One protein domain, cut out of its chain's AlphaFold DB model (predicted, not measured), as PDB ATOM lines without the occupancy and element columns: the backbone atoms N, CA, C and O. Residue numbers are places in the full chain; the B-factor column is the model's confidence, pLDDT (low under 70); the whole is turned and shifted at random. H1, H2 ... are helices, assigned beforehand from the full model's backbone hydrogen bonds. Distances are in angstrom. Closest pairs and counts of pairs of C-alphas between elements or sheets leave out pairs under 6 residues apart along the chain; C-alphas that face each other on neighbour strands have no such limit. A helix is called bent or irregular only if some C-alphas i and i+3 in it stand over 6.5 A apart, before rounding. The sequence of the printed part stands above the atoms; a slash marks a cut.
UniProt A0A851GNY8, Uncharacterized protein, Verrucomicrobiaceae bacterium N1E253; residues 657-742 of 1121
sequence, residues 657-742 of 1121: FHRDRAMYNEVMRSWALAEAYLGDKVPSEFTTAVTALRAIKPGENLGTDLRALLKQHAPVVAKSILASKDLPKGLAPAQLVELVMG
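This is residues 657 to 742 of the 1121 residues of an uncharacterized protein of Verrucomicrobiaceae bacterium N1E253 (UniProt A0A851GNY8). Four helices run lengthwise in a short rod, an up-and-down bundle in which the long H1, then H2, then the first arm of the bent H3 each run against the one before. H3 runs the length of the rod with a bend midway, and the short H4 folds back from its end to pack between its second arm H3b and H1. The printed part has 86 residues, with H1, H2, H3 and H4 in that order and no named strand; its class is all helix. It is compact, with a radius of gyration of the C-alphas of 12.9 A, and spans 40 by 19 by 18 A.

H1, residues 658 to 681, begins with C-alpha 658 at (171.269, 148.762, 199.782) and measures 33.9 A from first to last C-alpha. It has a kink of 42 degrees near residue 675 and is irregular, with C-alphas 677 and 680 9.2 A apart. H2, residues 684 to 695, measures 16.6 A. H3, residues 702 to 723, was assigned as one helix by its hydrogen bonds but is bent, with C-alphas 712 and 715 7.1 A apart. Its arm H3a, residues 702 to 712, begins at (171.103, 146.932, 189.494) and measures 15.5 A; its arm H3b, residues 715 to 723, measures 12.4 A. H4, residues 733 to 741, measures 12.5 A and ends with C-alpha 741 at (186.278, 156.308, 187.506).

H1, H2 and H3a form the bundle. H1, with residues 668 to 675 alone, only just touches H2, with 3 pairs of C-alphas within 8 A; the closest C-alphas, of Trp 671 and Val 690, are 7.5 A apart. These two form a helical hairpin at a shallow tilt of 33 degrees, only just short of steep. H2 and H3a, also a hairpin, run opposite ways at a shallow tilt of 12 degrees, and their closest C-alphas, of Leu 693 and Leu 709, are 7.3 A apart. H1 touches H3a with residues 659 to 664 alone, at a steep tilt of 39 degrees, the same way; the closest C-alphas, of Asp 660 and Gly 703, are 4.6 A apart. The arms H3a and H3b stand at a steep tilt of 44 degrees. H2 touches H3b with residues 685 to 689 alone, and the closest C-alphas, of Phe 686 and Val 717, are 5.3 A apart. H3b and H4 form a hairpin at a shallow tilt of 9 degrees, and their closest C-alphas, of Ala 718 and Val 737, are 5.1 A apart. H4 touches residues 667 to 674 of H1, opposite ways at a shallow tilt of 27 degrees; the closest C-alphas, of Ser 670 and Leu 739, are 5.2 A apart. H1 and H3b are apart, as are H2 and H4. In H2, H3a and H3b every O i to N i+4 pair is within hydrogen-bond range; in H1 18 of 20 are, and in H4 4 of 5.

The two C-alphas farthest apart, of Glu 700 and Lys 729, are 40.9 A from each other. The printed part has no cut and no long link; the link from H1 to H2 is tight. The mean pLDDT of the printed part is 91.2, and no printed residue is under 70.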
ATOM      1  N   PHE A 657     168.965 146.081 196.499       88.12
ATOM      2  CA  PHE A 657     169.808 145.933 197.677       88.12
ATOM      3  C   PHE A 657     170.543 147.231 197.994       88.12
ATOM      4  O   PHE A 657     171.033 147.942 197.116       88.12
ATOM      5  N   HIS A 658     170.670 147.526 199.288       86.94
ATOM      6  CA  HIS A 658     171.269 148.762 199.782       86.94
ATOM      7  C   HIS A 658     172.620 149.108 199.150       86.94
ATOM      8  O   HIS A 658     172.866 150.280 198.869       86.94
ATOM      9  N   ARG A 659     173.504 148.121 198.957       83.31
ATOM     10  CA  ARG A 659     174.852 148.366 198.429       83.31
ATOM     11  C   ARG A 659     174.832 148.739 196.954       83.31
ATOM     12  O   ARG A 659     175.543 149.663 196.568       83.31
ATOM     13  N   ASP A 660     173.982 148.088 196.170       87.00
ATOM     14  CA  ASP A 660     173.818 148.402 194.753       87.00
ATOM     15  C   ASP A 660     173.167 149.774 194.580       87.00
ATOM     16  O   ASP A 660     173.665 150.592 193.809       87.00
ATOM     17  N   ARG A 661     172.149 150.100 195.395       88.00
ATOM     18  CA  ARG A 661     171.596 151.462 195.435       88.00
ATOM     19  C   ARG A 661     172.652 152.497 195.813       88.00
ATOM     20  O   ARG A 661     172.703 153.571 195.221       88.00
ATOM     21  N   ALA A 662     173.471 152.210 196.822       85.00
ATOM     22  CA  ALA A 662     174.496 153.137 197.287       85.00
ATOM     23  C   ALA A 662     175.548 153.406 196.201       85.00
ATOM     24  O   ALA A 662     175.921 154.559 195.994       85.00
ATOM     25  N   MET A 663     175.970 152.364 195.476       86.81
ATOM     26  CA  MET A 663     176.875 152.481 194.332       86.81
ATOM     27  C   MET A 663     176.234 153.280 193.192       86.81
ATOM     28  O   MET A 663     176.847 154.216 192.692       86.81
ATOM     29  N   TYR A 664     174.991 152.967 192.828       89.69
ATOM     30  CA  TYR A 664     174.244 153.692 191.800       89.69
ATOM     31  C   TYR A 664     174.120 155.187 192.114       89.69
ATOM     32  O   TYR A 664     174.452 156.031 191.283       89.69
ATOM     33  N   ASN A 665     173.737 155.522 193.348       87.31
ATOM     34  CA  ASN A 665     173.630 156.909 193.784       87.31
ATOM     35  C   ASN A 665     174.995 157.622 193.785       87.31
ATOM     36  O   ASN A 665     175.052 158.810 193.483       87.31
ATOM     37  N   GLU A 666     176.092 156.931 194.114       88.38
ATOM     38  CA  GLU A 666     177.444 157.503 194.043       88.38
ATOM     39  C   GLU A 666     177.863 157.826 192.608       88.38
ATOM     40  O   GLU A 666     178.357 158.928 192.360       88.38
ATOM     41  N   VAL A 667     177.625 156.910 191.663       91.88
ATOM     42  CA  VAL A 667     177.924 157.131 190.238       91.88
ATOM     43  C   VAL A 667     177.120 158.309 189.716       91.88
ATOM     44  O   VAL A 667     177.691 159.240 189.158       91.88
ATOM     45  N   MET A 668     175.810 158.312 189.958       90.38
ATOM     46  CA  MET A 668     174.931 159.366 189.465       90.38
ATOM     47  C   MET A 668     175.319 160.747 189.982       90.38
ATOM     48  O   MET A 668     175.374 161.691 189.202       90.38
ATOM     49  N   ARG A 669     175.623 160.883 191.279       90.44
ATOM     50  CA  ARG A 669     176.074 162.168 191.830       90.44
ATOM     51  C   ARG A 669     177.417 162.597 191.239       90.44
ATOM     52  O   ARG A 669     177.560 163.754 190.855       90.44
ATOM     53  N   SER A 670     178.374 161.674 191.136       92.50
ATOM     54  CA  SER A 670     179.727 161.979 190.650       92.50
ATOM     55  C   SER A 670     179.712 162.389 189.178       92.50
ATOM     56  O   SER A 670     180.353 163.366 188.795       92.50
ATOM     57  N   TRP A 671     178.944 161.673 188.355       94.25
ATOM     58  CA  TRP A 671     178.800 161.973 186.933       94.25
ATOM     59  C   TRP A 671     177.992 163.252 186.710       94.25
ATOM     60  O   TRP A 671     178.360 164.038 185.848       94.25
ATOM     61  N   ALA A 672     176.974 163.526 187.530       93.12
ATOM     62  CA  ALA A 672     176.234 164.786 187.471       93.12
ATOM     63  C   ALA A 672     177.095 166.007 187.817       93.12
ATOM     64  O   ALA A 672     176.948 167.050 187.190       93.12
ATOM     65  N   LEU A 673     178.010 165.891 188.789       93.56
ATOM     66  CA  LEU A 673     178.970 166.960 189.083       93.56
ATOM     67  C   LEU A 673     179.925 167.202 187.914       93.56
ATOM     68  O   LEU A 673     180.202 168.353 187.587       93.56
ATOM     69  N   ALA A 674     180.418 166.133 187.284       94.00
ATOM     70  CA  ALA A 674     181.271 166.259 186.108       94.00
ATOM     71  C   ALA A 674     180.509 166.878 184.923       94.00
ATOM     72  O   ALA A 674     181.019 167.813 184.315       94.00
ATOM     73  N   GLU A 675     179.280 166.433 184.648       93.38
ATOM     74  CA  GLU A 675     178.392 167.003 183.622       93.38
ATOM     75  C   GLU A 675     178.136 168.496 183.879       93.38
ATOM     76  O   GLU A 675     178.342 169.319 182.990       93.38
ATOM     77  N   ALA A 676     177.770 168.868 185.110       92.62
ATOM     78  CA  ALA A 676     177.493 170.256 185.474       92.62
ATOM     79  C   ALA A 676     178.728 171.162 185.412       92.62
ATOM     80  O   ALA A 676     178.600 172.325 185.044       92.62
ATOM     81  N   TYR A 677     179.916 170.652 185.753       93.50
ATOM     82  CA  TYR A 677     181.155 171.413 185.587       93.50
ATOM     83  C   TYR A 677     181.499 171.610 184.111       93.50
ATOM     84  O   TYR A 677     181.882 172.707 183.720       93.50
ATOM     85  N   LEU A 678     181.380 170.553 183.297       92.00
ATOM     86  CA  LEU A 678     181.706 170.584 181.871       92.00
ATOM     87  C   LEU A 678     180.749 171.477 181.073       92.00
ATOM     88  O   LEU A 678     181.193 172.132 180.132       92.00
ATOM     89  N   GLY A 679     179.470 171.522 181.449       90.19
ATOM     90  CA  GLY A 679     178.460 172.336 180.781       90.19
ATOM     91  C   GLY A 679     178.311 171.970 179.303       90.19
ATOM     92  O   GLY A 679     178.172 170.802 178.944       90.19
ATOM     93  N   ASP A 680     178.381 172.975 178.435       89.12
ATOM     94  CA  ASP A 680     178.323 172.840 176.974       89.12
ATOM     95  C   ASP A 680     179.533 172.113 176.360       89.12
ATOM     96  O   ASP A 680     179.484 171.693 175.206       89.12
ATOM     97  N   LYS A 681     180.607 171.911 177.133       91.06
ATOM     98  CA  LYS A 681     181.852 171.246 176.705       91.06
ATOM     99  C   LYS A 681     181.890 169.755 177.038       91.06
ATOM    100  O   LYS A 681     182.956 169.140 177.007       91.06
ATOM    101  N   VAL A 682     180.756 169.171 177.418       90.69
ATOM    102  CA  VAL A 682     180.664 167.745 177.738       90.69
ATOM    103  C   VAL A 682     180.942 166.888 176.484       90.69
ATOM    104  O   VAL A 682     180.311 167.101 175.447       90.69
ATOM    105  N   PRO A 683     181.881 165.917 176.523       93.00
ATOM    106  CA  PRO A 683     182.136 165.043 175.376       93.00
ATOM    107  C   PRO A 683     180.922 164.173 175.024       93.00
ATOM    108  O   PRO A 683     180.191 163.725 175.911       93.00
ATOM    109  N   SER A 684     180.736 163.852 173.742       93.62
ATOM    110  CA  SER A 684     179.607 163.030 173.275       93.62
ATOM    111  C   SER A 684     179.595 161.625 173.894       93.62
ATOM    112  O   SER A 684     178.521 161.078 174.175       93.62
ATOM    113  N   GLU A 685     180.767 161.047 174.188       95.81
ATOM    114  CA  GLU A 685     180.859 159.757 174.878       95.81
ATOM    115  C   GLU A 685     180.339 159.841 176.317       95.81
ATOM    116  O   GLU A 685     179.739 158.882 176.807       95.81
ATOM    117  N   PHE A 686     180.514 160.989 176.984       95.00
ATOM    118  CA  PHE A 686     179.973 161.235 178.323       95.00
ATOM    119  C   PHE A 686     178.446 161.294 178.269       95.00
ATOM    120  O   PHE A 686     177.780 160.593 179.030       95.00
ATOM    121  N   THR A 687     177.879 162.053 177.328       93.50
ATOM    122  CA  THR A 687     176.423 162.139 177.122       93.50
ATOM    123  C   THR A 687     175.809 160.767 176.837       93.50
ATOM    124  O   THR A 687     174.777 160.408 177.409       93.50
ATOM    125  N   THR A 688     176.477 159.957 176.011       95.81
ATOM    126  CA  THR A 688     176.071 158.572 175.729       95.81
ATOM    127  C   THR A 688     176.076 157.725 177.002       95.81
ATOM    128  O   THR A 688     175.104 157.028 177.292       95.81
ATOM    129  N   ALA A 689     177.143 157.818 177.801       96.06
ATOM    130  CA  ALA A 689     177.273 157.074 179.047       96.06
ATOM    131  C   ALA A 689     176.207 157.474 180.081       96.06
ATOM    132  O   ALA A 689     175.598 156.604 180.701       96.06
ATOM    133  N   VAL A 690     175.945 158.773 180.253       93.00
ATOM    134  CA  VAL A 690     174.896 159.281 181.155       93.00
ATOM    135  C   VAL A 690     173.515 158.829 180.699       93.00
ATOM    136  O   VAL A 690     172.702 158.432 181.531       93.00
ATOM    137  N   THR A 691     173.248 158.844 179.393       93.38
ATOM    138  CA  THR A 691     171.984 158.345 178.836       93.38
ATOM    139  C   THR A 691     171.803 156.860 179.144       93.38
ATOM    140  O   THR A 691     170.751 156.461 179.638       93.38
ATOM    141  N   ALA A 692     172.849 156.051 178.948       95.31
ATOM    142  CA  ALA A 692     172.833 154.635 179.305       95.31
ATOM    143  C   ALA A 692     172.635 154.422 180.817       95.31
ATOM    144  O   ALA A 692     171.865 153.556 181.222       95.31
ATOM    145  N   LEU A 693     173.271 155.242 181.662       94.38
ATOM    146  CA  LEU A 693     173.137 155.168 183.119       94.38
ATOM    147  C   LEU A 693     171.712 155.505 183.575       94.38
ATOM    148  O   LEU A 693     171.158 154.804 184.423       94.38
ATOM    149  N   ARG A 694     171.106 156.543 182.987       89.75
ATOM    150  CA  ARG A 694     169.712 156.943 183.233       89.75
ATOM    151  C   ARG A 694     168.708 155.895 182.733       89.75
ATOM    152  O   ARG A 694     167.603 155.836 183.256       89.75
ATOM    153  N   ALA A 695     169.087 155.055 181.767       93.12
ATOM    154  CA  ALA A 695     168.247 153.972 181.256       93.12
ATOM    155  C   ALA A 695     168.257 152.699 182.129       93.12
ATOM    156  O   ALA A 695     167.400 151.832 181.939       93.12
ATOM    157  N   ILE A 696     169.188 152.566 183.087       92.94
ATOM    158  CA  ILE A 696     169.209 151.419 184.008       92.94
ATOM    159  C   ILE A 696     167.985 151.481 184.924       92.94
ATOM    160  O   ILE A 696     167.840 152.395 185.736       92.94
ATOM    161  N   LYS A 697     167.134 150.456 184.844       89.06
ATOM    162  CA  LYS A 697     165.980 150.307 185.732       89.06
ATOM    163  C   LYS A 697     166.418 149.736 187.086       89.06
ATOM    164  O   LYS A 697     167.117 148.723 187.115       89.06
ATOM    165  N   PRO A 698     165.995 150.324 188.219       87.31
ATOM    166  CA  PRO A 698     166.261 149.734 189.523       87.31
ATOM    167  C   PRO A 698     165.618 148.346 189.674       87.31
ATOM    168  O   PRO A 698     164.427 148.178 189.424       87.31
ATOM    169  N   GLY A 699     166.398 147.367 190.131       90.25
ATOM    170  CA  GLY A 699     165.960 145.996 190.405       90.25
ATOM    171  C   GLY A 699     167.077 145.159 191.029       90.25
ATOM    172  O   GLY A 699     168.140 145.692 191.361       90.25
ATOM    173  N   GLU A 700     166.864 143.847 191.160       88.00
ATOM    174  CA  GLU A 700     167.827 142.931 191.798       88.00
ATOM    175  C   GLU A 700     169.174 142.888 191.060       88.00
ATOM    176  O   GLU A 700     170.221 142.705 191.678       88.00
ATOM    177  N   ASN A 701     169.157 143.152 189.749       90.12
ATOM    178  CA  ASN A 701     170.343 143.173 188.891       90.12
ATOM    179  C   ASN A 701     171.060 144.532 188.836       90.12
ATOM    180  O   ASN A 701     172.105 144.625 188.192       90.12
ATOM    181  N   LEU A 702     170.569 145.562 189.548       91.31
ATOM    182  CA  LEU A 702     171.103 146.932 189.494       91.31
ATOM    183  C   LEU A 702     172.632 146.977 189.625       91.31
ATOM    184  O   LEU A 702     173.304 147.685 188.880       91.31
ATOM    185  N   GLY A 703     173.195 146.216 190.567       89.12
ATOM    186  CA  GLY A 703     174.640 146.181 190.781       89.12
ATOM    187  C   GLY A 703     175.414 145.609 189.595       89.12
ATOM    188  O   GLY A 703     176.483 146.116 189.246       89.12
ATOM    189  N   THR A 704     174.899 144.541 188.986       90.75
ATOM    190  CA  THR A 704     175.536 143.857 187.855       90.75
ATOM    191  C   THR A 704     175.493 144.730 186.608       90.75
ATOM    192  O   THR A 704     176.545 144.963 186.007       90.75
ATOM    193  N   ASP A 705     174.326 145.290 186.295       93.56
ATOM    194  CA  ASP A 705     174.126 146.168 185.139       93.56
ATOM    195  C   ASP A 705     174.992 147.428 185.254       93.56
ATOM    196  O   ASP A 705     175.687 147.816 184.313       93.56
ATOM    197  N   LEU A 706     175.057 148.014 186.456       94.00
ATOM    198  CA  LEU A 706     175.888 149.183 186.719       94.00
ATOM    199  C   LEU A 706     177.383 148.887 186.535       94.00
ATOM    200  O   LEU A 706     178.102 149.684 185.933       94.00
ATOM    201  N   ARG A 707     177.880 147.746 187.030       92.44
ATOM    202  CA  ARG A 707     179.290 147.354 186.851       92.44
ATOM    203  C   ARG A 707     179.634 147.116 185.380       92.44
ATOM    204  O   ARG A 707     180.736 147.478 184.969       92.44
ATOM    205  N   ALA A 708     178.727 146.517 184.610       94.31
ATOM    206  CA  ALA A 708     178.909 146.317 183.175       94.31
ATOM    207  C   ALA A 708     179.001 147.662 182.439       94.31
ATOM    208  O   ALA A 708     179.986 147.906 181.739       94.31
ATOM    209  N   LEU A 709     178.054 148.572 182.702       96.25
ATOM    210  CA  LEU A 709     178.044 149.919 182.132       96.25
ATOM    211  C   LEU A 709     179.334 150.679 182.448       96.25
ATOM    212  O   LEU A 709     179.958 151.248 181.556       96.25
ATOM    213  N   LEU A 710     179.766 150.672 183.711       95.62
ATOM    214  CA  LEU A 710     180.975 151.383 184.127       95.62
ATOM    215  C   LEU A 710     182.224 150.846 183.425       95.62
ATOM    216  O   LEU A 710     183.027 151.639 182.944       95.62
ATOM    217  N   LYS A 711     182.388 149.520 183.330       94.81
ATOM    218  CA  LYS A 711     183.532 148.910 182.629       94.81
ATOM    219  C   LYS A 711     183.569 149.290 181.148       94.81
ATOM    220  O   LYS A 711     184.656 149.497 180.617       94.81
ATOM    221  N   GLN A 712     182.405 149.385 180.511       95.62
ATOM    222  CA  GLN A 712     182.281 149.751 179.104       95.62
ATOM    223  C   GLN A 712     182.549 151.243 178.869       95.62
ATOM    224  O   GLN A 712     183.318 151.598 177.980       95.62
ATOM    225  N   HIS A 713     181.926 152.118 179.661       97.19
ATOM    226  CA  HIS A 713     181.872 153.544 179.351       97.19
ATOM    227  C   HIS A 713     182.886 154.395 180.120       97.19
ATOM    228  O   HIS A 713     183.457 155.312 179.534       97.19
ATOM    229  N   ALA A 714     183.160 154.114 181.399       96.31
ATOM    230  CA  ALA A 714     183.976 155.010 182.224       96.31
ATOM    231  C   ALA A 714     185.408 155.219 181.674       96.31
ATOM    232  O   ALA A 714     185.830 156.374 181.588       96.31
ATOM    233  N   PRO A 715     186.143 154.181 181.208       96.62
ATOM    234  CA  PRO A 715     187.468 154.377 180.609       96.62
ATOM    235  C   PRO A 715     187.440 155.171 179.297       96.62
ATOM    236  O   PRO A 715     188.379 155.911 179.010       96.62
ATOM    237  N   VAL A 716     186.381 155.015 178.494       96.38
ATOM    238  CA  VAL A 716     186.204 155.752 177.232       96.38
ATOM    239  C   VAL A 716     185.982 157.230 177.537       96.38
ATOM    240  O   VAL A 716     186.731 158.076 177.059       96.38
ATOM    241  N   VAL A 717     185.039 157.524 178.432       96.69
ATOM    242  CA  VAL A 717     184.742 158.883 178.895       96.69
ATOM    243  C   VAL A 717     185.976 159.550 179.505       96.69
ATOM    244  O   VAL A 717     186.269 160.706 179.204       96.69
ATOM    245  N   ALA A 718     186.740 158.823 180.324       96.00
ATOM    246  CA  ALA A 718     187.967 159.333 180.926       96.00
ATOM    247  C   ALA A 718     188.995 159.785 179.874       96.00
ATOM    248  O   ALA A 718     189.581 160.859 180.008       96.00
ATOM    249  N   LYS A 719     189.191 158.993 178.811       95.88
ATOM    250  CA  LYS A 719     190.082 159.356 177.697       95.88
ATOM    251  C   LYS A 719     189.577 160.594 176.954       95.88
ATOM    252  O   LYS A 719     190.381 161.486 176.693       95.88
ATOM    253  N   SER A 720     188.273 160.683 176.679       94.62
ATOM    254  CA  SER A 720     187.674 161.850 176.013       94.62
ATOM    255  C   SER A 720     187.848 163.138 176.824       94.62
ATOM    256  O   SER A 720     188.231 164.169 176.271       94.62
ATOM    257  N   ILE A 721     187.646 163.088 178.148       94.12
ATOM    258  CA  ILE A 721     187.878 164.242 179.032       94.12
ATOM    259  C   ILE A 721     189.348 164.677 178.977       94.12
ATOM    260  O   ILE A 721     189.626 165.860 178.811       94.12
ATOM    261  N   LEU A 722     190.302 163.745 179.083       93.44
ATOM    262  CA  LEU A 722     191.734 164.079 179.052       93.44
ATOM    263  C   LEU A 722     192.194 164.641 177.699       93.44
ATOM    264  O   LEU A 722     193.127 165.438 177.664       93.44
ATOM    265  N   ALA A 723     191.555 164.232 176.600       91.44
ATOM    266  CA  ALA A 723     191.858 164.716 175.253       91.44
ATOM    267  C   ALA A 723     191.219 166.081 174.929       91.44
ATOM    268  O   ALA A 723     191.598 166.717 173.944       91.44
ATOM    269  N   SER A 724     190.258 166.538 175.737       87.06
ATOM    270  CA  SER A 724     189.512 167.773 175.490       87.06
ATOM    271  C   SER A 724     190.383 169.009 175.729       87.06
ATOM    272  O   SER A 724     190.911 169.212 176.822       87.06
ATOM    273  N   LYS A 725     190.521 169.861 174.705       79.19
ATOM    274  CA  LYS A 725     191.385 171.058 174.741       79.19
ATOM    275  C   LYS A 725     190.698 172.303 175.316       79.19
ATOM    276  O   LYS A 725     191.383 173.164 175.858       79.19
ATOM    277  N   ASP A 726     189.366 172.355 175.273       80.00
ATOM    278  CA  ASP A 726     188.572 173.552 175.594       80.00
ATOM    279  C   ASP A 726     187.835 173.479 176.939       80.00
ATOM    280  O   ASP A 726     186.783 174.090 177.117       80.00
ATOM    281  N   LEU A 727     188.366 172.755 177.925       79.38
ATOM    282  CA  LEU A 727     187.695 172.563 179.214       79.38
ATOM    283  C   LEU A 727     187.595 173.853 180.058       79.38
ATOM    284  O   LEU A 727     188.429 174.755 179.928       79.38
ATOM    285  N   PRO A 728     186.578 173.979 180.936       82.25
ATOM    286  CA  PRO A 728     186.468 175.113 181.852       82.25
ATOM    287  C   PRO A 728     187.717 175.257 182.737       82.25
ATOM    288  O   PRO A 728     188.304 174.264 183.176       82.25
ATOM    289  N   LYS A 729     188.129 176.503 183.004       79.38
ATOM    290  CA  LYS A 729     189.288 176.809 183.858       79.38
ATOM    291  C   LYS A 729     188.913 176.646 185.334       79.38
ATOM    292  O   LYS A 729     187.859 177.113 185.747       79.38
ATOM    293  N   GLY A 730     189.811 176.071 186.136       77.69
ATOM    294  CA  GLY A 730     189.671 175.999 187.600       77.69
ATOM    295  C   GLY A 730     189.806 174.594 188.187       77.69
ATOM    296  O   GLY A 730     190.223 174.466 189.334       77.69
ATOM    297  N   LEU A 731     189.547 173.551 187.395       86.88
ATOM    298  CA  LEU A 731     189.725 172.148 187.773       86.88
ATOM    299  C   LEU A 731     190.527 171.401 186.703       86.88
ATOM    300  O   LEU A 731     190.284 171.572 185.508       86.88
ATOM    301  N   ALA A 732     191.478 170.558 187.115       88.19
ATOM    302  CA  ALA A 732     192.241 169.760 186.163       88.19
ATOM    303  C   ALA A 732     191.350 168.665 185.534       88.19
ATOM    304  O   ALA A 732     190.601 168.010 186.263       88.19
ATOM    305  N   PRO A 733     191.481 168.363 184.225       90.00
ATOM    306  CA  PRO A 733     190.701 167.303 183.568       90.00
ATOM    307  C   PRO A 733     190.852 165.940 184.265       90.00
ATOM    308  O   PRO A 733     189.896 165.189 184.430       90.00
ATOM    309  N   ALA A 734     192.050 165.662 184.775       91.00
ATOM    310  CA  ALA A 734     192.363 164.487 185.580       91.00
ATOM    311  C   ALA A 734     191.521 164.354 186.868       91.00
ATOM    312  O   ALA A 734     191.191 163.241 187.269       91.00
ATOM    313  N   GLN A 735     191.127 165.464 187.498       91.56
ATOM    314  CA  GLN A 735     190.268 165.440 188.690       91.56
ATOM    315  C   GLN A 735     188.802 165.140 188.340       91.56
ATOM    316  O   GLN A 735     188.071 164.620 189.179       91.56
ATOM    317  N   LEU A 736     188.365 165.406 187.103       92.56
ATOM    318  CA  LEU A 736     187.064 164.945 186.601       92.56
ATOM    319  C   LEU A 736     187.088 163.444 186.296       92.56
ATOM    320  O   LEU A 736     186.122 162.738 186.584       92.56
ATOM    321  N   VAL A 737     188.209 162.932 185.776       94.06
ATOM    322  CA  VAL A 737     188.408 161.486 185.571       94.06
ATOM    323  C   VAL A 737     188.280 160.712 186.883       94.06
ATOM    324  O   VAL A 737     187.694 159.634 186.894       94.06
ATOM    325  N   GLU A 738     188.757 161.264 188.000       92.00
ATOM    326  CA  GLU A 738     188.558 160.680 189.334       92.00
ATOM    327  C   GLU A 738     187.079 160.447 189.681       92.00
ATOM    328  O   GLU A 738     186.731 159.372 190.173       92.00
ATOM    329  N   LEU A 739     186.199 161.406 189.366       92.00
ATOM    330  CA  LEU A 739     184.748 161.281 189.569       92.00
ATOM    331  C   LEU A 739     184.158 160.174 188.699       92.00
ATOM    332  O   LEU A 739     183.397 159.338 189.185       92.00
ATOM    333  N   VAL A 740     184.528 160.162 187.416       94.50
ATOM    334  CA  VAL A 740     184.002 159.208 186.432       94.50
ATOM    335  C   VAL A 740     184.421 157.778 186.769       94.50
ATOM    336  O   VAL A 740     183.602 156.860 186.709       94.50
ATOM    337  N   MET A 741     185.680 157.602 187.174       93.19
ATOM    338  CA  MET A 741     186.278 156.308 187.506       93.19
ATOM    339  C   MET A 741     186.043 155.897 188.968       93.19
ATOM    340  O   MET A 741     186.383 154.783 189.355       93.19
ATOM    341  N   GLY A 742     185.469 156.766 189.804       90.06
ATOM    342  CA  GLY A 742     185.149 156.441 191.190       90.06
ATOM    343  C   GLY A 742     186.369 156.209 192.080       90.06
ATOM    344  O   GLY A 742     186.368 155.297 192.911       90.06
TER     345      GLY A 742